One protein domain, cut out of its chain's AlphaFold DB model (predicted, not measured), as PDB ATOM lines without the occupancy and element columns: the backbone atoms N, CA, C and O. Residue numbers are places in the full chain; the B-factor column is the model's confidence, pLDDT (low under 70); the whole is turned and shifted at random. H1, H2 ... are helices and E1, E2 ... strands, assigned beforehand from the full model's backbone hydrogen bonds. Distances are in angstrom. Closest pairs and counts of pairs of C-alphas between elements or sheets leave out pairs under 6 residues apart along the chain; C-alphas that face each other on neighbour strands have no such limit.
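Overview. This is residues 2 to 160 of the 160 residues of the protein "LRRNT domain-containing protein" of Saprolegnia parasitica (strain CBS 223.65) (UniProt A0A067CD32). With little regular structure, the chain winds in stacked turns along a mixed sheet, E1 E2 E3 E4 E6 E10 E9; H1 sticks out at one end, and sheet E5 E7 E8 makes the other. The mixed-class printed part has 159 residues, 57 in two named helices and ten strands, ordered H1, E1 to E3, H2, E4 to E10. The whole is compact, radius of gyration of the C-alphas 17.3 A, spanning 65 by 34 by 29 A.

Arrangement. H1, residues 2 to 11, stands free, every O i to N i+4 pair within hydrogen-bond range. E3, residues 49 to 53, H2, residues 64 to 67, and E4, residues 90 to 92, parallel to E3 with N 92 and O 52 3.0 A apart, form a strand-helix-strand unit with a right-handed crossover.

Along the chain. C-alpha 2 is at (85.712, 208.371, 166.001). E10, residues 154 to 159, spans 16.9 A and ends at C-alpha 159, (133.147, 208.155, 176.257).

Size, cuts and confidence. The printed part has no cut; the link H2 to E4 is long, and residues 2 to 15 are among those under pLDDT 70.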
ATOM      1  N   ALA A   2      84.455 209.143 166.033       57.09
ATOM      2  CA  ALA A   2      85.712 208.371 166.001       57.09
ATOM      3  C   ALA A   2      86.968 209.237 165.755       57.09
ATOM      4  O   ALA A   2      87.978 209.052 166.416       57.09
ATOM      5  N   TRP A   3      86.875 210.248 164.888       57.09
ATOM      6  CA  TRP A   3      87.973 211.187 164.613       57.09
ATOM      7  C   TRP A   3      88.386 212.026 165.830       57.09
ATOM      8  O   TRP A   3      89.570 212.268 166.028       57.09
ATOM      9  N   LEU A   4      87.426 212.413 166.681       54.84
ATOM     10  CA  LEU A   4      87.706 213.133 167.927       54.84
ATOM     11  C   LEU A   4      88.405 212.225 168.948       54.84
ATOM     12  O   LEU A   4      89.310 212.670 169.639       54.84
ATOM     13  N   LEU A   5      88.008 210.949 169.011       54.91
ATOM     14  CA  LEU A   5      88.633 209.943 169.873       54.91
ATOM     15  C   LEU A   5      90.044 209.570 169.396       54.91
ATOM     16  O   LEU A   5      90.919 209.365 170.226       54.91
ATOM     17  N   VAL A   6      90.287 209.552 168.081       57.06
ATOM     18  CA  VAL A   6      91.632 209.389 167.505       57.06
ATOM     19  C   VAL A   6      92.499 210.613 167.817       57.06
ATOM     20  O   VAL A   6      93.615 210.445 168.289       57.06
ATOM     21  N   LEU A   7      91.982 211.836 167.659       55.56
ATOM     22  CA  LEU A   7      92.692 213.065 168.050       55.56
ATOM     23  C   LEU A   7      93.004 213.111 169.558       55.56
ATOM     24  O   LEU A   7      94.111 213.480 169.939       55.56
ATOM     25  N   LEU A   8      92.070 212.681 170.412       52.97
ATOM     26  CA  LEU A   8      92.263 212.579 171.866       52.97
ATOM     27  C   LEU A   8      93.261 211.476 172.257       52.97
ATOM     28  O   LEU A   8      94.054 211.673 173.173       52.97
ATOM     29  N   ALA A   9      93.265 210.338 171.557       50.72
ATOM     30  CA  ALA A   9      94.226 209.258 171.788       50.72
ATOM     31  C   ALA A   9      95.646 209.633 171.334       50.72
ATOM     32  O   ALA A   9      96.614 209.270 171.998       50.72
ATOM     33  N   VAL A  10      95.780 210.408 170.251       51.19
ATOM     34  CA  VAL A  10      97.069 210.971 169.813       51.19
ATOM     35  C   VAL A  10      97.556 212.040 170.805       51.19
ATOM     36  O   VAL A  10      98.742 212.087 171.120       51.19
ATOM     37  N   ALA A  11      96.647 212.837 171.377       49.41
ATOM     38  CA  ALA A  11      96.973 213.830 172.405       49.41
ATOM     39  C   ALA A  11      97.398 213.216 173.757       49.41
ATOM     40  O   ALA A  11      98.125 213.853 174.518       49.41
ATOM     41  N   ALA A  12      97.000 211.973 174.053       46.28
ATOM     42  CA  ALA A  12      97.330 211.288 175.308       46.28
ATOM     43  C   ALA A  12      98.809 210.856 175.421       46.28
ATOM     44  O   ALA A  12      99.255 210.489 176.506       46.28
ATOM     45  N   CYS A  13      99.578 210.935 174.329       47.62
ATOM     46  CA  CYS A  13     101.025 210.692 174.308       47.62
ATOM     47  C   CYS A  13     101.858 211.980 174.232       47.62
ATOM     48  O   CYS A  13     103.058 211.917 173.963       47.62
ATOM     49  N   VAL A  14     101.265 213.152 174.472       51.25
ATOM     50  CA  VAL A  14     102.042 214.391 174.576       51.25
ATOM     51  C   VAL A  14     102.585 214.481 175.994       51.25
ATOM     52  O   VAL A  14     101.973 215.039 176.907       51.25
ATOM     53  N   GLN A  15     103.762 213.896 176.189       58.91
ATOM     54  CA  GLN A  15     104.597 214.216 177.332       58.91
ATOM     55  C   GLN A  15     104.853 215.722 177.250       58.91
ATOM     56  O   GLN A  15     105.576 216.172 176.364       58.91
ATOM     57  N   SER A  16     104.150 216.515 178.075       72.56
ATOM     58  CA  SER A  16     104.349 217.968 178.068       72.56
ATOM     59  C   SER A  16     105.838 218.209 178.221       72.56
ATOM     60  O   SER A  16     106.452 217.638 179.116       72.56
ATOM     61  N   CYS A  17     106.384 218.968 177.294       87.75
ATOM     62  CA  CYS A  17     107.773 219.358 177.204       87.75
ATOM     63  C   CYS A  17     107.849 220.879 177.386       87.75
ATOM     64  O   CYS A  17     106.790 221.517 177.476       87.75
ATOM     65  N   PRO A  18     109.049 221.469 177.501       93.31
ATOM     66  CA  PRO A  18     109.166 222.921 177.487       93.31
ATOM     67  C   PRO A  18     108.507 223.508 176.235       93.31
ATOM     68  O   PRO A  18     108.483 222.857 175.192       93.31
ATOM     69  N   THR A  19     107.960 224.721 176.327       91.75
ATOM     70  CA  THR A  19     107.190 225.337 175.228       91.75
ATOM     71  C   THR A  19     108.037 225.570 173.978       91.75
ATOM     72  O   THR A  19     107.525 225.521 172.865       91.75
ATOM     73  N   GLU A  20     109.331 225.789 174.169       94.38
ATOM     74  CA  GLU A  20     110.320 226.004 173.123       94.38
ATOM     75  C   GLU A  20     110.775 224.688 172.473       94.38
ATOM     76  O   GLU A  20     111.455 224.713 171.455       94.38
ATOM     77  N   CYS A  21     110.425 223.531 173.040       96.06
ATOM     78  CA  CYS A  21     110.993 222.248 172.646       96.06
ATOM     79  C   CYS A  21     109.940 221.246 172.156       96.06
ATOM     80  O   CYS A  21     108.748 221.354 172.435       96.06
ATOM     81  N   PHE A  22     110.409 220.200 171.475       94.38
ATOM     82  CA  PHE A  22     109.618 219.036 171.082       94.38
ATOM     83  C   PHE A  22     110.200 217.775 171.717       94.38
ATOM     84  O   PHE A  22     111.407 217.553 171.681       94.38
ATOM     85  N   CYS A  23     109.352 216.934 172.307       94.12
ATOM     86  CA  CYS A  23     109.779 215.679 172.927       94.12
ATOM     87  C   CYS A  23     109.187 214.461 172.223       94.12
ATOM     88  O   CYS A  23     107.995 214.434 171.915       94.12
ATOM     89  N   PHE A  24     110.009 213.426 172.048       92.38
ATOM     90  CA  PHE A  24     109.602 212.133 171.500       92.38
ATOM     91  C   PHE A  24     109.969 210.989 172.441       92.38
ATOM     92  O   PHE A  24     111.049 210.979 173.031       92.38
ATOM     93  N   GLY A  25     109.096 209.984 172.509       88.50
ATOM     94  CA  GLY A  25     109.277 208.799 173.346       88.50
ATOM     95  C   GLY A  25     108.674 208.947 174.742       88.50
ATOM     96  O   GLY A  25     108.311 210.037 175.165       88.50
ATOM     97  N   SER A  26     108.540 207.818 175.441       81.12
ATOM     98  CA  SER A  26     107.953 207.745 176.787       81.12
ATOM     99  C   SER A  26     108.939 207.201 177.817       81.12
ATOM    100  O   SER A  26     109.096 207.775 178.887       81.12
ATOM    101  N   THR A  27     109.648 206.117 177.492       84.06
ATOM    102  CA  THR A  27     110.671 205.516 178.369       84.06
ATOM    103  C   THR A  27     112.057 206.115 178.148       84.06
ATOM    104  O   THR A  27     112.822 206.255 179.094       84.06
ATOM    105  N   ARG A  28     112.382 206.459 176.898       87.12
ATOM    106  CA  ARG A  28     113.620 207.135 176.494       87.12
ATOM    107  C   ARG A  28     113.208 208.385 175.743       87.12
ATOM    108  O   ARG A  28     112.665 208.253 174.647       87.12
ATOM    109  N   VAL A  29     113.398 209.547 176.356       95.00
ATOM    110  CA  VAL A  29     112.904 210.800 175.784       95.00
ATOM    111  C   VAL A  29     114.013 211.499 175.011       95.00
ATOM    112  O   VAL A  29     115.102 211.729 175.537       95.00
ATOM    113  N   VAL A  30     113.727 211.826 173.757       97.06
ATOM    114  CA  VAL A  30     114.549 212.709 172.926       97.06
ATOM    115  C   VAL A  30     113.928 214.095 172.988       97.06
ATOM    116  O   VAL A  30     112.736 214.235 172.714       97.06
ATOM    117  N   VAL A  31     114.720 215.098 173.359       97.50
ATOM    118  CA  VAL A  31     114.289 216.489 173.512       97.50
ATOM    119  C   VAL A  31     114.980 217.349 172.460       97.50
ATOM    120  O   VAL A  31     116.205 217.462 172.451       97.50
ATOM    121  N   HIS A  32     114.178 217.958 171.597       97.81
ATOM    122  CA  HIS A  32     114.586 218.855 170.524       97.81
ATOM    123  C   HIS A  32     114.311 220.302 170.926       97.81
ATOM    124  O   HIS A  32     113.151 220.686 171.043       97.81
ATOM    125  N   CYS A  33     115.356 221.091 171.150       98.06
ATOM    126  CA  CYS A  33     115.292 222.516 171.490       98.06
ATOM    127  C   CYS A  33     116.173 223.352 170.540       98.06
ATOM    128  O   CYS A  33     116.630 224.446 170.885       98.06
ATOM    129  N   GLU A  34     116.496 222.818 169.364       97.69
ATOM    130  CA  GLU A  34     117.357 223.462 168.379       97.69
ATOM    131  C   GLU A  34     116.711 224.679 167.701       97.69
ATOM    132  O   GLU A  34     115.502 224.711 167.454       97.69
ATOM    133  N   PHE A  35     117.539 225.675 167.366       97.81
ATOM    134  CA  PHE A  35     117.140 226.888 166.630       97.81
ATOM    135  C   PHE A  35     116.014 227.712 167.282       97.81
ATOM    136  O   PHE A  35     115.200 228.325 166.594       97.81
ATOM    137  N   GLN A  36     115.989 227.759 168.615       98.00
ATOM    138  CA  GLN A  36     114.956 228.444 169.405       98.00
ATOM    139  C   GLN A  36     115.417 229.794 169.972       98.00
ATOM    140  O   GLN A  36     114.722 230.404 170.782       98.00
ATOM    141  N   ASN A  37     116.591 230.283 169.556       98.06
ATOM    142  CA  ASN A  37     117.172 231.538 170.040       98.06
ATOM    143  C   ASN A  37     117.436 231.534 171.568       98.06
ATOM    144  O   ASN A  37     117.481 232.594 172.191       98.06
ATOM    145  N   LEU A  38     117.637 230.355 172.168       98.25
ATOM    146  CA  LEU A  38     117.815 230.180 173.615       98.25
ATOM    147  C   LEU A  38     119.189 230.665 174.079       98.25
ATOM    148  O   LEU A  38     120.196 230.391 173.436       98.25
ATOM    149  N   SER A  39     119.250 231.326 175.232       97.38
ATOM    150  CA  SER A  39     120.502 231.648 175.938       97.38
ATOM    151  C   SER A  39     120.661 230.893 177.265       97.38
ATOM    152  O   SER A  39     121.727 230.939 177.875       97.38
ATOM    153  N   ALA A  40     119.612 230.190 177.697       97.06
ATOM    154  CA  ALA A  40     119.551 229.335 178.880       97.06
ATOM    155  C   ALA A  40     118.677 228.108 178.567       97.06
ATOM    156  O   ALA A  40     117.824 228.168 177.677       97.06
ATOM    157  N   VAL A  41     118.909 226.986 179.255       96.75
ATOM    158  CA  VAL A  41     118.103 225.777 179.039       96.75
ATOM    159  C   VAL A  41     116.717 226.001 179.641       96.75
ATOM    160  O   VAL A  41     116.622 226.465 180.781       96.75
ATOM    161  N   PRO A  42     115.630 225.725 178.899       96.00
ATOM    162  CA  PRO A  42     114.295 225.967 179.412       96.00
ATOM    163  C   PRO A  42     113.991 225.013 180.570       96.00
ATOM    164  O   PRO A  42     114.455 223.870 180.611       96.00
ATOM    165  N   MET A  43     113.192 225.480 181.527       94.69
ATOM    166  CA  MET A  43     112.710 224.613 182.600       94.69
ATOM    167  C   MET A  43     111.849 223.487 182.028       94.69
ATOM    168  O   MET A  43     111.292 223.597 180.939       94.69
ATOM    169  N   TYR A  44     111.682 222.428 182.815       95.31
ATOM    170  CA  TYR A  44     110.787 221.314 182.504       95.31
ATOM    171  C   TYR A  44     111.257 220.367 181.391       95.31
ATOM    172  O   TYR A  44     110.449 219.690 180.755       95.31
ATOM    173  N   ILE A  45     112.573 220.240 181.201       96.81
ATOM    174  CA  ILE A  45     113.163 219.082 180.513       96.81
ATOM    175  C   ILE A  45     112.777 217.805 181.287       96.81
ATOM    176  O   ILE A  45     113.035 217.739 182.489       96.81
ATOM    177  N   PRO A  46     112.161 216.778 180.674       95.88
ATOM    178  CA  PRO A  46     111.792 215.552 181.386       95.88
ATOM    179  C   PRO A  46     113.008 214.829 181.994       95.88
ATOM    180  O   PRO A  46     114.022 214.647 181.321       95.88
ATOM    181  N   VAL A  47     112.919 214.347 183.241       95.38
ATOM    182  CA  VAL A  47     114.058 213.682 183.921       95.38
ATOM    183  C   VAL A  47     114.555 212.405 183.220       95.38
ATOM    184  O   VAL A  47     115.698 211.992 183.396       95.38
ATOM    185  N   ASN A  48     113.705 211.766 182.411       94.94
ATOM    186  CA  ASN A  48     114.021 210.565 181.632       94.94
ATOM    187  C   ASN A  48     114.545 210.877 180.215       94.94
ATOM    188  O   ASN A  48     114.494 210.027 179.319       94.94
ATOM    189  N   THR A  49     115.031 212.102 180.007       97.12
ATOM    190  CA  THR A  49     115.707 212.513 178.775       97.12
ATOM    191  C   THR A  49     116.981 211.701 178.573       97.12
ATOM    192  O   THR A  49     117.845 211.649 179.448       97.12
ATOM    193  N   THR A  50     117.099 211.079 177.401       97.75
ATOM    194  CA  THR A  50     118.293 210.351 176.958       97.75
ATOM    195  C   THR A  50     119.082 211.121 175.908       97.75
ATOM    196  O   THR A  50     120.300 210.985 175.858       97.75
ATOM    197  N   HIS A  51     118.422 211.949 175.097       98.12
ATOM    198  CA  HIS A  51     119.062 212.766 174.064       98.12
ATOM    199  C   HIS A  51     118.552 214.198 174.187       98.12
ATOM    200  O   HIS A  51     117.338 214.410 174.187       98.12
ATOM    201  N   LEU A  52     119.462 215.164 174.300       98.19
ATOM    202  CA  LEU A  52     119.130 216.583 174.424       98.19
ATOM    203  C   LEU A  52     119.808 217.382 173.312       98.19
ATOM    204  O   LEU A  52     121.035 217.499 173.265       98.19
ATOM    205  N   PHE A  53     119.010 217.939 172.407       98.12
ATOM    206  CA  PHE A  53     119.496 218.706 171.269       98.12
ATOM    207  C   PHE A  53     119.258 220.196 171.500       98.12
ATOM    208  O   PHE A  53     118.128 220.663 171.575       98.12
ATOM    209  N   LEU A  54     120.354 220.940 171.635       98.44
ATOM    210  CA  LEU A  54     120.394 222.371 171.955       98.44
ATOM    211  C   LEU A  54     121.187 223.161 170.900       98.44
ATOM    212  O   LEU A  54     121.579 224.306 171.135       98.44
ATOM    213  N   HIS A  55     121.453 222.557 169.742       97.62
ATOM    214  CA  HIS A  55     122.254 223.162 168.688       97.62
ATOM    215  C   HIS A  55     121.546 224.358 168.033       97.62
ATOM    216  O   HIS A  55     120.319 224.439 168.008       97.62
ATOM    217  N   GLY A  56     122.313 225.319 167.524       97.50
ATOM    218  CA  GLY A  56     121.759 226.493 166.832       97.50
ATOM    219  C   GLY A  56     121.123 227.530 167.764       97.50
ATOM    220  O   GLY A  56     120.179 228.212 167.374       97.50
ATOM    221  N   ASN A  57     121.605 227.623 169.002       98.50
ATOM    222  CA  ASN A  57     121.149 228.576 170.012       98.50
ATOM    223  C   ASN A  57     122.273 229.585 170.361       98.50
ATOM    224  O   ASN A  57     123.257 229.729 169.632       98.50
ATOM    225  N   HIS A  58     122.133 230.305 171.474       98.44
ATOM    226  CA  HIS A  58     123.043 231.357 171.942       98.44
ATOM    227  C   HIS A  58     123.768 230.990 173.246       98.44
ATOM    228  O   HIS A  58     124.091 231.868 174.048       98.44
ATOM    229  N   PHE A  59     124.041 229.703 173.475       98.38
ATOM    230  CA  PHE A  59     124.799 229.257 174.646       98.38
ATOM    231  C   PHE A  59     126.274 229.662 174.542       98.38
ATOM    232  O   PHE A  59     126.974 229.280 173.606       98.38
ATOM    233  N   THR A  60     126.766 230.409 175.531       97.38
ATOM    234  CA  THR A  60     128.165 230.875 175.579       97.38
ATOM    235  C   THR A  60     129.053 230.073 176.526       97.38
ATOM    236  O   THR A  60     130.272 230.233 176.513       97.38
ATOM    237  N   ALA A  61     128.456 229.225 177.363       96.56
ATOM    238  CA  ALA A  61     129.135 228.346 178.309       96.56
ATOM    239  C   ALA A  61     128.325 227.054 178.488       96.56
ATOM    240  O   ALA A  61     127.108 227.066 178.329       96.56
ATOM    241  N   VAL A  62     128.998 225.959 178.847       96.56
ATOM    242  CA  VAL A  62     128.323 224.762 179.365       96.56
ATOM    243  C   VAL A  62     128.080 224.975 180.851       96.56
ATOM    244  O   VAL A  62     129.022 225.245 181.600       96.56
ATOM    245  N   THR A  63     126.830 224.861 181.277       95.75
ATOM    246  CA  THR A  63     126.395 225.186 182.636       95.75
ATOM    247  C   THR A  63     125.670 224.003 183.276       95.75
ATOM    248  O   THR A  63     125.207 223.084 182.603       95.75
ATOM    249  N   THR A  64     125.601 223.978 184.608       94.12
ATOM    250  CA  THR A  64     125.056 222.827 185.351       94.12
ATOM    251  C   THR A  64     123.560 222.605 185.132       94.12
ATOM    252  O   THR A  64     123.099 221.471 185.240       94.12
ATOM    253  N   ASP A  65     122.805 223.661 184.828       94.38
ATOM    254  CA  ASP A  65     121.375 223.614 184.494       94.38
ATOM    255  C   ASP A  65     121.092 222.822 183.210       94.38
ATOM    256  O   ASP A  65     120.033 222.208 183.108       94.38
ATOM    257  N   MET A  66     122.063 222.711 182.294       97.31
ATOM    258  CA  MET A  66     121.933 221.875 181.090       97.31
ATOM    259  C   MET A  66     121.738 220.386 181.396       97.31
ATOM    260  O   MET A  66     121.274 219.631 180.545       97.31
ATOM    261  N   PHE A  67     122.099 219.956 182.606       97.19
ATOM    262  CA  PHE A  67     122.026 218.564 183.051       97.19
ATOM    263  C   PHE A  67     120.935 218.345 184.101       97.19
ATOM    264  O   PHE A  67     120.973 217.354 184.837       97.19
ATOM    265  N   GLN A  68     119.971 219.263 184.183       96.69
ATOM    266  CA  GLN A  68     118.835 219.187 185.092       96.69
ATOM    267  C   GLN A  68     117.544 218.889 184.327       96.69
ATOM    268  O   GLN A  68     117.307 219.381 183.228       96.69
ATOM    269  N   GLY A  69     116.696 218.073 184.937       95.81
ATOM    270  CA  GLY A  69     115.363 217.750 184.469       95.81
ATOM    271  C   GLY A  69     114.355 217.759 185.604       95.81
ATOM    272  O   GLY A  69     114.685 217.943 186.773       95.81
ATOM    273  N   TYR A  70     113.102 217.556 185.240       95.81
ATOM    274  CA  TYR A  70     111.955 217.731 186.111       95.81
ATOM    275  C   TYR A  70     111.058 216.500 186.024       95.81
ATOM    276  O   TYR A  70     111.084 215.735 185.052       95.81
ATOM    277  N   VAL A  71     110.259 216.295 187.065       94.06
ATOM    278  CA  VAL A  71     109.247 215.240 187.129       94.06
ATOM    279  C   VAL A  71     107.870 215.857 187.226       94.06
ATOM    280  O   VAL A  71     107.698 216.972 187.718       94.06
ATOM    281  N   LYS A  72     106.873 215.102 186.780       92.06
ATOM    282  CA  LYS A  72     105.475 215.422 187.031       92.06
ATOM    283  C   LYS A  72     104.980 214.659 188.251       92.06
ATOM    284  O   LYS A  72     105.360 213.510 188.463       92.06
ATOM    285  N   ASN A  73     104.123 215.296 189.036       92.56
ATOM    286  CA  ASN A  73     103.404 214.635 190.117       92.56
ATOM    287  C   ASN A  73     102.254 213.761 189.570       92.56
ATOM    288  O   ASN A  73     102.026 213.671 188.362       92.56
ATOM    289  N   SER A  74     101.483 213.144 190.468       92.56
ATOM    290  CA  SER A  74     100.327 212.305 190.116       92.56
ATOM    291  C   SER A  74      99.204 213.045 189.378       92.56
ATOM    292  O   SER A  74      98.352 212.402 188.775       92.56
ATOM    293  N   LEU A  75      99.192 214.380 189.425       92.69
ATOM    294  CA  LEU A  75      98.231 215.236 188.726       92.69
ATOM    295  C   LEU A  75      98.748 215.691 187.350       92.69
ATOM    296  O   LEU A  75      98.088 216.477 186.678       92.69
ATOM    297  N   GLY A  76      99.929 215.227 186.926       88.75
ATOM    298  CA  GLY A  76     100.537 215.609 185.650       88.75
ATOM    299  C   GLY A  76     101.158 217.009 185.638       88.75
ATOM    300  O   GLY A  76     101.530 217.488 184.564       88.75
ATOM    301  N   VAL A  77     101.292 217.647 186.805       90.88
ATOM    302  CA  VAL A  77     101.879 218.985 186.977       90.88
ATOM    303  C   VAL A  77     103.369 218.853 187.265       90.88
ATOM    304  O   VAL A  77     103.774 217.979 188.034       90.88
ATOM    305  N   TRP A  78     104.179 219.713 186.649       92.62
ATOM    306  CA  TRP A  78     105.612 219.785 186.915       92.62
ATOM    307  C   TRP A  78     105.903 220.135 188.374       92.62
ATOM    308  O   TRP A  78     105.199 220.931 188.989       92.62
ATOM    309  N   VAL A  79     106.933 219.505 188.928       95.00
ATOM    310  CA  VAL A  79     107.462 219.820 190.253       95.00
ATOM    311  C   VAL A  79     108.693 220.698 190.073       95.00
ATOM    312  O   VAL A  79     109.649 220.255 189.440       95.00
ATOM    313  N   ASP A  80     108.696 221.894 190.669       94.75
ATOM    314  CA  ASP A  80     109.774 222.900 190.584       94.75
ATOM    315  C   ASP A  80     110.989 222.529 191.450       94.75
ATOM    316  O   ASP A  80     111.499 223.299 192.262       94.75
ATOM    317  N   THR A  81     111.432 221.284 191.341       96.12
ATOM    318  CA  THR A  81     112.629 220.773 192.001       96.12
ATOM    319  C   THR A  81     113.474 220.084 190.940       96.12
ATOM    320  O   THR A  81     113.080 219.014 190.464       96.12
ATOM    321  N   PRO A  82     114.608 220.682 190.537       96.31
ATOM    322  CA  PRO A  82     115.453 220.102 189.510       96.31
ATOM    323  C   PRO A  82     116.103 218.815 190.020       96.31
ATOM    324  O   PRO A  82     116.566 218.725 191.159       96.31
ATOM    325  N   LEU A  83     116.166 217.823 189.143       96.06
ATOM    326  CA  LEU A  83     116.828 216.545 189.358       96.06
ATOM    327  C   LEU A  83     117.889 216.338 188.275       96.06
ATOM    328  O   LEU A  83     117.669 216.741 187.136       96.06
ATOM    329  N   PRO A  84     119.025 215.693 188.572       96.75
ATOM    330  CA  PRO A  84     120.002 215.376 187.539       96.75
ATOM    331  C   PRO A  84     119.407 214.490 186.434       96.75
ATOM    332  O   PRO A  84     118.641 213.560 186.709       96.75
ATOM    333  N   LEU A  85     119.805 214.731 185.185       96.50
ATOM    334  CA  LEU A  85     119.450 213.889 184.039       96.50
ATOM    335  C   LEU A  85     120.265 212.584 184.044       96.50
ATOM    336  O   LEU A  85     121.177 212.385 183.243       96.50
ATOM    337  N   PHE A  86     119.919 211.664 184.945       94.56
ATOM    338  CA  PHE A  86     120.626 210.390 185.145       94.56
ATOM    339  C   PHE A  86     120.574 209.420 183.958       94.56
ATOM    340  O   PHE A  86     121.211 208.372 184.007       94.56
ATOM    341  N   GLN A  87     119.782 209.714 182.928       95.81
ATOM    342  CA  GLN A  87     119.657 208.876 181.734       95.81
ATOM    343  C   GLN A  87     120.237 209.539 180.485       95.81
ATOM    344  O   GLN A  87     120.173 208.940 179.413       95.81
ATOM    345  N   LEU A  88     120.812 210.740 180.607       97.88
ATOM    346  CA  LEU A  88     121.334 211.482 179.467       97.88
ATOM    347  C   LEU A  88     122.517 210.731 178.847       97.88
ATOM    348  O   LEU A  88     123.489 210.417 179.534       97.88
ATOM    349  N   GLN A  89     122.418 210.434 177.556       97.56
ATOM    350  CA  GLN A  89     123.393 209.685 176.762       97.56
ATOM    351  C   GLN A  89     124.013 210.556 175.672       97.56
ATOM    352  O   GLN A  89     125.205 210.430 175.408       97.56
ATOM    353  N   GLU A  90     123.243 211.463 175.078       97.25
ATOM    354  CA  GLU A  90     123.721 212.348 174.021       97.25
ATOM    355  C   GLU A  90     123.317 213.794 174.290       97.25
ATOM    356  O   GLU A  90     122.171 214.070 174.658       97.25
ATOM    357  N   ILE A  91     124.251 214.719 174.064       97.69
ATOM    358  CA  ILE A  91     123.967 216.154 174.052       97.69
ATOM    359  C   ILE A  91     124.583 216.821 172.817       97.69
ATOM    360  O   ILE A  91     125.757 216.606 172.498       97.69
ATOM    361  N   LYS A  92     123.785 217.646 172.129       97.25
ATOM    362  CA  LYS A  92     124.220 218.446 170.972       97.25
ATOM    363  C   LYS A  92     124.221 219.931 171.289       97.25
ATOM    364  O   LYS A  92     123.159 220.499 171.525       97.25
ATOM    365  N   LEU A  93     125.402 220.540 171.281       97.44
ATOM    366  CA  LEU A  93     125.643 221.962 171.555       97.44
ATOM    367  C   LEU A  93     126.352 222.666 170.390       97.44
ATOM    368  O   LEU A  93     126.775 223.813 170.529       97.44
ATOM    369  N   ASP A  94     126.514 222.005 169.247       94.81
ATOM    370  CA  ASP A  94     127.057 222.623 168.042       94.81
ATOM    371  C   ASP A  94     126.232 223.841 167.599       94.81
ATOM    372  O   ASP A  94     125.132 224.097 168.089       94.81
ATOM    373  N   LEU A  95     126.804 224.668 166.723       95.81
ATOM    374  CA  LEU A  95     126.167 225.909 166.261       95.81
ATOM    375  C   LEU A  95     125.762 226.881 167.399       95.81
ATOM    376  O   LEU A  95     124.844 227.675 167.232       95.81
ATOM    377  N   ASN A  96     126.451 226.836 168.543       97.56
ATOM    378  CA  ASN A  96     126.352 227.820 169.626       97.56
ATOM    379  C   ASN A  96     127.644 228.650 169.733       97.56
ATOM    380  O   ASN A  96     128.715 228.137 169.400       97.56
ATOM    381  N   PRO A  97     127.603 229.902 170.231       97.19
ATOM    382  CA  PRO A  97     128.782 230.742 170.458       97.19
ATOM    383  C   PRO A  97     129.579 230.303 171.704       97.19
ATOM    384  O   PRO A  97     129.811 231.096 172.613       97.19
ATOM    385  N   LEU A  98     130.010 229.039 171.739       95.19
ATOM    386  CA  LEU A  98     130.652 228.365 172.871       95.19
ATOM    387  C   LEU A  98     132.165 228.174 172.605       95.19
ATOM    388  O   LEU A  98     132.582 227.101 172.162       95.19
ATOM    389  N   PRO A  99     133.014 229.204 172.807       93.25
ATOM    390  CA  PRO A  99     134.427 229.150 172.429       93.25
ATOM    391  C   PRO A  99     135.283 228.316 173.385       93.25
ATOM    392  O   PRO A  99     136.274 227.731 172.954       93.25
ATOM    393  N   ILE A 100     134.928 228.270 174.671       93.06
ATOM    394  CA  ILE A 100     135.706 227.608 175.718       93.06
ATOM    395  C   ILE A 100     134.785 226.691 176.519       93.06
ATOM    396  O   ILE A 100     133.722 227.111 176.974       93.06
ATOM    397  N   VAL A 101     135.216 225.448 176.721       93.69
ATOM    398  CA  VAL A 101     134.519 224.448 177.536       93.69
ATOM    399  C   VAL A 101     135.472 223.937 178.609       93.69
ATOM    400  O   VAL A 101     136.584 223.515 178.312       93.69
ATOM    401  N   ASN A 102     135.053 223.982 179.869       91.38
ATOM    402  CA  ASN A 102     135.855 223.473 180.978       91.38
ATOM    403  C   ASN A 102     135.955 221.935 180.920       91.38
ATOM    404  O   ASN A 102     134.962 221.266 180.634       91.38
ATOM    405  N   GLU A 103     137.117 221.358 181.239       89.69
ATOM    406  CA  GLU A 103     137.321 219.898 181.210       89.69
ATOM    407  C   GLU A 103     136.384 219.096 182.137       89.69
ATOM    408  O   GLU A 103     136.198 217.894 181.941       89.69
ATOM    409  N   PHE A 104     135.787 219.752 183.138       90.56
ATOM    410  CA  PHE A 104     134.843 219.176 184.095       90.56
ATOM    411  C   PHE A 104     133.376 219.491 183.779       90.56
ATOM    412  O   PHE A 104     132.491 219.064 184.524       90.56
ATOM    413  N   ALA A 105     133.093 220.212 182.689       92.62
ATOM    414  CA  ALA A 105     131.757 220.719 182.374       92.62
ATOM    415  C   ALA A 105     130.676 219.624 182.300       92.62
ATOM    416  O   ALA A 105     129.519 219.884 182.609       92.62
ATOM    417  N   PHE A 106     131.056 218.394 181.946       93.19
ATOM    418  CA  PHE A 106     130.143 217.257 181.780       93.19
ATOM    419  C   PHE A 106     130.135 216.274 182.963       93.19
ATOM    420  O   PHE A 106     129.414 215.278 182.918       93.19
ATOM    421  N   LEU A 107     130.886 216.540 184.043       89.75
ATOM    422  CA  LEU A 107     130.865 215.695 185.249       89.75
ATOM    423  C   LEU A 107     129.462 215.487 185.859       89.75
ATOM    424  O   LEU A 107     129.217 214.381 186.344       89.75
ATOM    425  N   PRO A 108     128.535 216.472 185.840       90.69
ATOM    426  CA  PRO A 108     127.183 216.276 186.369       90.69
ATOM    427  C   PRO A 108     126.356 215.203 185.644       90.69
ATOM    428  O   PRO A 108     125.375 214.720 186.206       90.69
ATOM    429  N   ALA A 109     126.740 214.810 184.425       92.56
ATOM    430  CA  ALA A 109     126.030 213.828 183.609       92.56
ATOM    431  C   ALA A 109     126.916 212.596 183.326       92.56
ATOM    432  O   ALA A 109     127.389 212.397 182.203       92.56
ATOM    433  N   PRO A 110     127.145 211.719 184.325       90.44
ATOM    434  CA  PRO A 110     128.084 210.599 184.213       90.44
ATOM    435  C   PRO A 110     127.667 209.535 183.186       90.44
ATOM    436  O   PRO A 110     128.488 208.700 182.796       90.44
ATOM    437  N   THR A 111     126.407 209.534 182.752       94.62
ATOM    438  CA  THR A 111     125.866 208.602 181.755       94.62
ATOM    439  C   THR A 111     126.098 209.029 180.310       94.62
ATOM    440  O   THR A 111     125.926 208.185 179.427       94.62
ATOM    441  N   LEU A 112     126.532 210.276 180.070       95.69
ATOM    442  CA  LEU A 112     126.803 210.792 178.728       95.69
ATOM    443  C   LEU A 112     127.784 209.887 177.987       95.69
ATOM    444  O   LEU A 112     128.821 209.500 178.520       95.69
ATOM    445  N   GLN A 113     127.442 209.566 176.748       95.19
ATOM    446  CA  GLN A 113     128.227 208.754 175.827       95.19
ATOM    447  C   GLN A 113     128.760 209.585 174.670       95.19
ATOM    448  O   GLN A 113     129.860 209.306 174.198       95.19
ATOM    449  N   LEU A 114     127.999 210.590 174.227       94.62
ATOM    450  CA  LEU A 114     128.300 211.353 173.025       94.62
ATOM    451  C   LEU A 114     127.997 212.840 173.218       94.62
ATOM    452  O   LEU A 114     126.935 213.222 173.710       94.62
ATOM    453  N   ILE A 115     128.962 213.677 172.849       95.00
ATOM    454  CA  ILE A 115     128.894 215.130 172.998       95.00
ATOM    455  C   ILE A 115     129.281 215.764 171.669       95.00
ATOM    456  O   ILE A 115     130.350 215.461 171.136       95.00
ATOM    457  N   TYR A 116     128.447 216.675 171.175       94.69
ATOM    458  CA  TYR A 116     128.749 217.505 170.011       94.69
ATOM    459  C   TYR A 116     128.961 218.950 170.455       94.69
ATOM    460  O   TYR A 116     128.097 219.537 171.107       94.69
ATOM    461  N   LEU A 117     130.112 219.519 170.102       94.56
ATOM    462  CA  LEU A 117     130.485 220.908 170.378       94.56
ATOM    463  C   LEU A 117     130.749 221.657 169.064       94.56
ATOM    464  O   LEU A 117     131.078 221.022 168.058       94.56
ATOM    465  N   PRO A 118     130.686 223.000 169.048       93.69
ATOM    466  CA  PRO A 118     131.098 223.779 167.883       93.69
ATOM    467  C   PRO A 118     132.539 223.460 167.471       93.69
ATOM    468  O   PRO A 118     133.409 223.297 168.325       93.69
ATOM    469  N   PHE A 119     132.828 223.430 166.166       88.19
ATOM    470  CA  PHE A 119     134.158 223.046 165.661       88.19
ATOM    471  C   PHE A 119     135.316 223.911 166.211       88.19
ATOM    472  O   PHE A 119     136.482 223.495 166.286       88.19
ATOM    473  N   PHE A 120     135.007 225.160 166.563       89.38
ATOM    474  CA  PHE A 120     135.968 226.122 167.087       89.38
ATOM    475  C   PHE A 120     136.173 226.017 168.600       89.38
ATOM    476  O   PHE A 120     137.126 226.622 169.089       89.38
ATOM    477  N   ALA A 121     135.341 225.254 169.318       91.88
ATOM    478  CA  ALA A 121     135.433 225.116 170.764       91.88
ATOM    479  C   ALA A 121     136.819 224.609 171.192       91.88
ATOM    480  O   ALA A 121     137.428 223.748 170.545       91.88
ATOM    481  N   GLN A 122     137.318 225.173 172.286       91.38
ATOM    482  CA  GLN A 122     138.563 224.788 172.934       91.38
ATOM    483  C   GLN A 122     138.264 224.283 174.341       91.38
ATOM    484  O   GLN A 122     137.485 224.879 175.084       91.38
ATOM    485  N   ILE A 123     138.897 223.184 174.718       90.81
ATOM    486  CA  ILE A 123     138.790 222.598 176.043       90.81
ATOM    487  C   ILE A 123     139.823 223.254 176.949       90.81
ATOM    488  O   ILE A 123     141.019 223.198 176.667       90.81
ATOM    489  N   GLN A 124     139.361 223.857 178.039       90.31
ATOM    490  CA  GLN A 124     140.202 224.421 179.087       90.31
ATOM    491  C   GLN A 124     140.501 223.366 180.153       90.31
ATOM    492  O   GLN A 124     139.608 222.947 180.893       90.31
ATOM    493  N   TYR A 125     141.774 223.003 180.261       85.62
ATOM    494  CA  TYR A 125     142.304 222.105 181.279       85.62
ATOM    495  C   TYR A 125     142.857 222.896 182.451       85.62
ATOM    496  O   TYR A 125     143.502 223.935 182.269       85.62
ATOM    497  N   GLN A 126     142.637 222.368 183.645       78.69
ATOM    498  CA  GLN A 126     143.131 222.873 184.911       78.69
ATOM    499  C   GLN A 126     144.072 221.816 185.502       78.69
ATOM    500  O   GLN A 126     143.741 221.106 186.452       78.69
ATOM    501  N   ALA A 127     145.272 221.690 184.923       69.88
ATOM    502  CA  ALA A 127     146.325 220.915 185.565       69.88
ATOM    503  C   ALA A 127     146.802 221.667 186.817       69.88
ATOM    504  O   ALA A 127     146.829 222.898 186.835       69.88
ATOM    505  N   LEU A 128     147.207 220.928 187.854       64.06
ATOM    506  CA  LEU A 128     147.591 221.454 189.177       64.06
ATOM    507  C   LEU A 128     148.697 222.535 189.155       64.06
ATOM    508  O   LEU A 128     148.929 223.171 190.179       64.06
ATOM    509  N   SER A 129     149.357 222.763 188.016       66.81
ATOM    510  CA  SER A 129     150.368 223.805 187.826       66.81
ATOM    511  C   SER A 129     150.133 224.742 186.629       66.81
ATOM    512  O   SER A 129     150.792 225.776 186.574       66.81
ATOM    513  N   GLU A 130     149.237 224.431 185.678       73.56
ATOM    514  CA  GLU A 130     149.087 225.189 184.419       73.56
ATOM    515  C   GLU A 130     147.664 225.093 183.833       73.56
ATOM    516  O   GLU A 130     147.070 224.013 183.775       73.56
ATOM    517  N   MET A 131     147.131 226.219 183.337       72.00
ATOM    518  CA  MET A 131     145.933 226.225 182.490       72.00
ATOM    519  C   MET A 131     146.326 226.143 181.017       72.00
ATOM    520  O   MET A 131     147.143 226.933 180.544       72.00
ATOM    521  N   ARG A 132     145.697 225.229 180.272       82.75
ATOM    522  CA  ARG A 132     145.933 225.052 178.832       82.75
ATOM    523  C   ARG A 132     144.621 224.886 178.074       82.75
ATOM    524  O   ARG A 132     143.668 224.316 178.595       82.75
ATOM    525  N   LEU A 133     144.606 225.358 176.829       79.50
ATOM    526  CA  LEU A 133     143.533 225.123 175.866       79.50
ATOM    527  C   LEU A 133     143.966 224.049 174.854       79.50
ATOM    528  O   LEU A 133     145.051 224.153 174.271       79.50
ATOM    529  N   ASP A 134     143.145 223.018 174.639       80.31
ATOM    530  CA  ASP A 134     143.328 222.045 173.549       80.31
ATOM    531  C   ASP A 134     142.001 221.606 172.904       80.31
ATOM    532  O   ASP A 134     140.941 222.130 173.226       80.31
ATOM    533  N   LYS A 135     142.059 220.711 171.912       74.88
ATOM    534  CA  LYS A 135     140.874 220.175 171.210       74.88
ATOM    535  C   LYS A 135     140.800 218.645 171.228       74.88
ATOM    536  O   LYS A 135     139.997 218.062 170.502       74.88
ATOM    537  N   SER A 136     141.685 217.973 171.961       69.50
ATOM    538  CA  SER A 136     141.951 216.539 171.781       69.50
ATOM    539  C   SER A 136     141.148 215.640 172.716       69.50
ATOM    540  O   SER A 136     140.819 214.510 172.346       69.50
ATOM    541  N   SER A 137     140.813 216.120 173.913       75.88
ATOM    542  CA  SER A 137     140.107 215.334 174.929       75.88
ATOM    543  C   SER A 137     139.432 216.238 175.962       75.88
ATOM    544  O   SER A 137     139.588 217.450 175.938       75.88
ATOM    545  N   PHE A 138     138.663 215.649 176.864       82.31
ATOM    546  CA  PHE A 138     138.416 216.171 178.210       82.31
ATOM    547  C   PHE A 138     138.194 214.969 179.129       82.31
ATOM    548  O   PHE A 138     138.165 213.822 178.668       82.31
ATOM    549  N   ARG A 139     138.098 215.182 180.443       81.75
ATOM    550  CA  ARG A 139     138.041 214.078 181.408       81.75
ATOM    551  C   ARG A 139     136.898 213.103 181.077       81.75
ATOM    552  O   ARG A 139     135.730 213.466 181.121       81.75
ATOM    553  N   GLY A 140     137.255 211.848 180.789       82.94
ATOM    554  CA  GLY A 140     136.315 210.765 180.468       82.94
ATOM    555  C   GLY A 140     135.883 210.661 179.001       82.94
ATOM    556  O   GLY A 140     135.159 209.726 178.671       82.94
ATOM    557  N   PHE A 141     136.340 211.555 178.116       89.31
ATOM    558  CA  PHE A 141     135.971 211.547 176.699       89.31
ATOM    559  C   PHE A 141     137.180 211.719 175.770       89.31
ATOM    560  O   PHE A 141     138.154 212.407 176.088       89.31
ATOM    561  N   LYS A 142     137.111 211.099 174.590       88.69
ATOM    562  CA  LYS A 142     138.092 211.260 173.508       88.69
ATOM    563  C   LYS A 142     137.409 211.814 172.271       88.69
ATOM    564  O   LYS A 142     136.263 211.470 171.991       88.69
ATOM    565  N   ARG A 143     138.124 212.661 171.526       87.38
ATOM    566  CA  ARG A 143     137.634 213.164 170.243       87.38
ATOM    567  C   ARG A 143     137.373 211.991 169.292       87.38
ATOM    568  O   ARG A 143     138.228 211.118 169.135       87.38
ATOM    569  N   VAL A 144     136.204 211.988 168.660       83.81
ATOM    570  CA  VAL A 144     135.848 211.016 167.622       83.81
ATOM    571  C   VAL A 144     136.664 211.361 166.364       83.81
ATOM    572  O   VAL A 144     136.602 212.504 165.925       83.81
ATOM    573  N   PRO A 145     137.480 210.440 165.807       66.25
ATOM    574  CA  PRO A 145     138.404 210.781 164.718       66.25
ATOM    575  C   PRO A 145     137.733 210.957 163.348       66.25
ATOM    576  O   PRO A 145     138.259 211.686 162.513       66.25
ATOM    577  N   ILE A 146     136.640 210.224 163.104       65.00
ATOM    578  CA  ILE A 146     135.862 210.226 161.859       65.00
ATOM    579  C   ILE A 146     134.400 210.009 162.253       65.00
ATOM    580  O   ILE A 146     133.973 208.871 162.465       65.00
ATOM    581  N   HIS A 147     133.626 211.081 162.397       61.91
ATOM    582  CA  HIS A 147     132.173 210.956 162.499       61.91
ATOM    583  C   HIS A 147     131.571 210.911 161.084       61.91
ATOM    584  O   HIS A 147     131.885 211.749 160.248       61.91
ATOM    585  N   VAL A 148     130.658 209.975 160.792       58.47
ATOM    586  CA  VAL A 148     130.022 209.832 159.451       58.47
ATOM    587  C   VAL A 148     129.211 211.084 159.041       58.47
ATOM    588  O   VAL A 148     128.858 211.253 157.882       58.47
ATOM    589  N   LEU A 149     128.959 211.980 160.002       56.50
ATOM    590  CA  LEU A 149     128.305 213.284 159.836       56.50
ATOM    591  C   LEU A 149     129.230 214.478 160.167       56.50
ATOM    592  O   LEU A 149     128.728 215.592 160.261       56.50
ATOM    593  N   GLU A 150     130.537 214.272 160.412       54.47
ATOM    594  CA  GLU A 150     131.520 215.364 160.601       54.47
ATOM    595  C   GLU A 150     131.759 216.051 159.243       54.47
ATOM    596  O   GLU A 150     132.743 215.814 158.548       54.47
ATOM    597  N   ASP A 151     130.809 216.891 158.854       50.81
ATOM    598  CA  ASP A 151     130.905 217.847 157.756       50.81
ATOM    599  C   ASP A 151     130.599 219.238 158.338       50.81
ATOM    600  O   ASP A 151     129.616 219.438 159.062       50.81
ATOM    601  N   PRO A 152     131.443 220.240 158.075       65.62
ATOM    602  CA  PRO A 152     132.562 220.728 158.893       65.62
ATOM    603  C   PRO A 152     132.160 221.537 160.156       65.62
ATOM    604  O   PRO A 152     132.922 222.371 160.649       65.62
ATOM    605  N   THR A 153     130.941 221.363 160.659       76.00
ATOM    606  CA  THR A 153     130.288 222.305 161.589       76.00
ATOM    607  C   THR A 153     130.546 222.037 163.075       76.00
ATOM    608  O   THR A 153     130.460 222.962 163.891       76.00
ATOM    609  N   PHE A 154     130.927 220.813 163.447       85.38
ATOM    610  CA  PHE A 154     131.093 220.399 164.842       85.38
ATOM    611  C   PHE A 154     132.333 219.526 165.075       85.38
ATOM    612  O   PHE A 154     132.930 218.995 164.141       85.38
ATOM    613  N   ILE A 155     132.699 219.364 166.347       88.25
ATOM    614  CA  ILE A 155     133.587 218.305 166.845       88.25
ATOM    615  C   ILE A 155     132.799 217.401 167.794       88.25
ATOM    616  O   ILE A 155     131.993 217.884 168.590       88.25
ATOM    617  N   ALA A 156     133.034 216.092 167.711       90.88
ATOM    618  CA  ALA A 156     132.370 215.112 168.564       90.88
ATOM    619  C   ALA A 156     133.342 214.448 169.542       90.88
ATOM    620  O   ALA A 156     134.517 214.226 169.233       90.88
ATOM    621  N   PHE A 157     132.833 214.089 170.718       92.19
ATOM    622  CA  PHE A 157     133.569 213.389 171.762       92.19
ATOM    623  C   PHE A 157     132.764 212.195 172.260       92.19
ATOM    624  O   PHE A 157     131.592 212.344 172.603       92.19
ATOM    625  N   SER A 158     133.400 211.027 172.323       91.62
ATOM    626  CA  SER A 158     132.794 209.802 172.840       91.62
ATOM    627  C   SER A 158     133.438 209.377 174.152       91.62
ATOM    628  O   SER A 158     134.645 209.566 174.359       91.62
ATOM    629  N   LYS A 159     132.638 208.778 175.033       89.62
ATOM    630  CA  LYS A 159     133.147 208.155 176.257       89.62
ATOM    631  C   LYS A 159     134.084 206.990 175.905       89.62
ATOM    632  O   LYS A 159     133.865 206.313 174.898       89.62
ATOM    633  N   TYR A 160     135.138 206.791 176.698       78.38
ATOM    634  CA  TYR A 160     136.076 205.664 176.576       78.38
ATOM    635  C   TYR A 160     136.064 204.769 177.812       78.38
ATOM    636  O   TYR A 160     135.608 205.237 178.882       78.38
TER     637      TYR A 160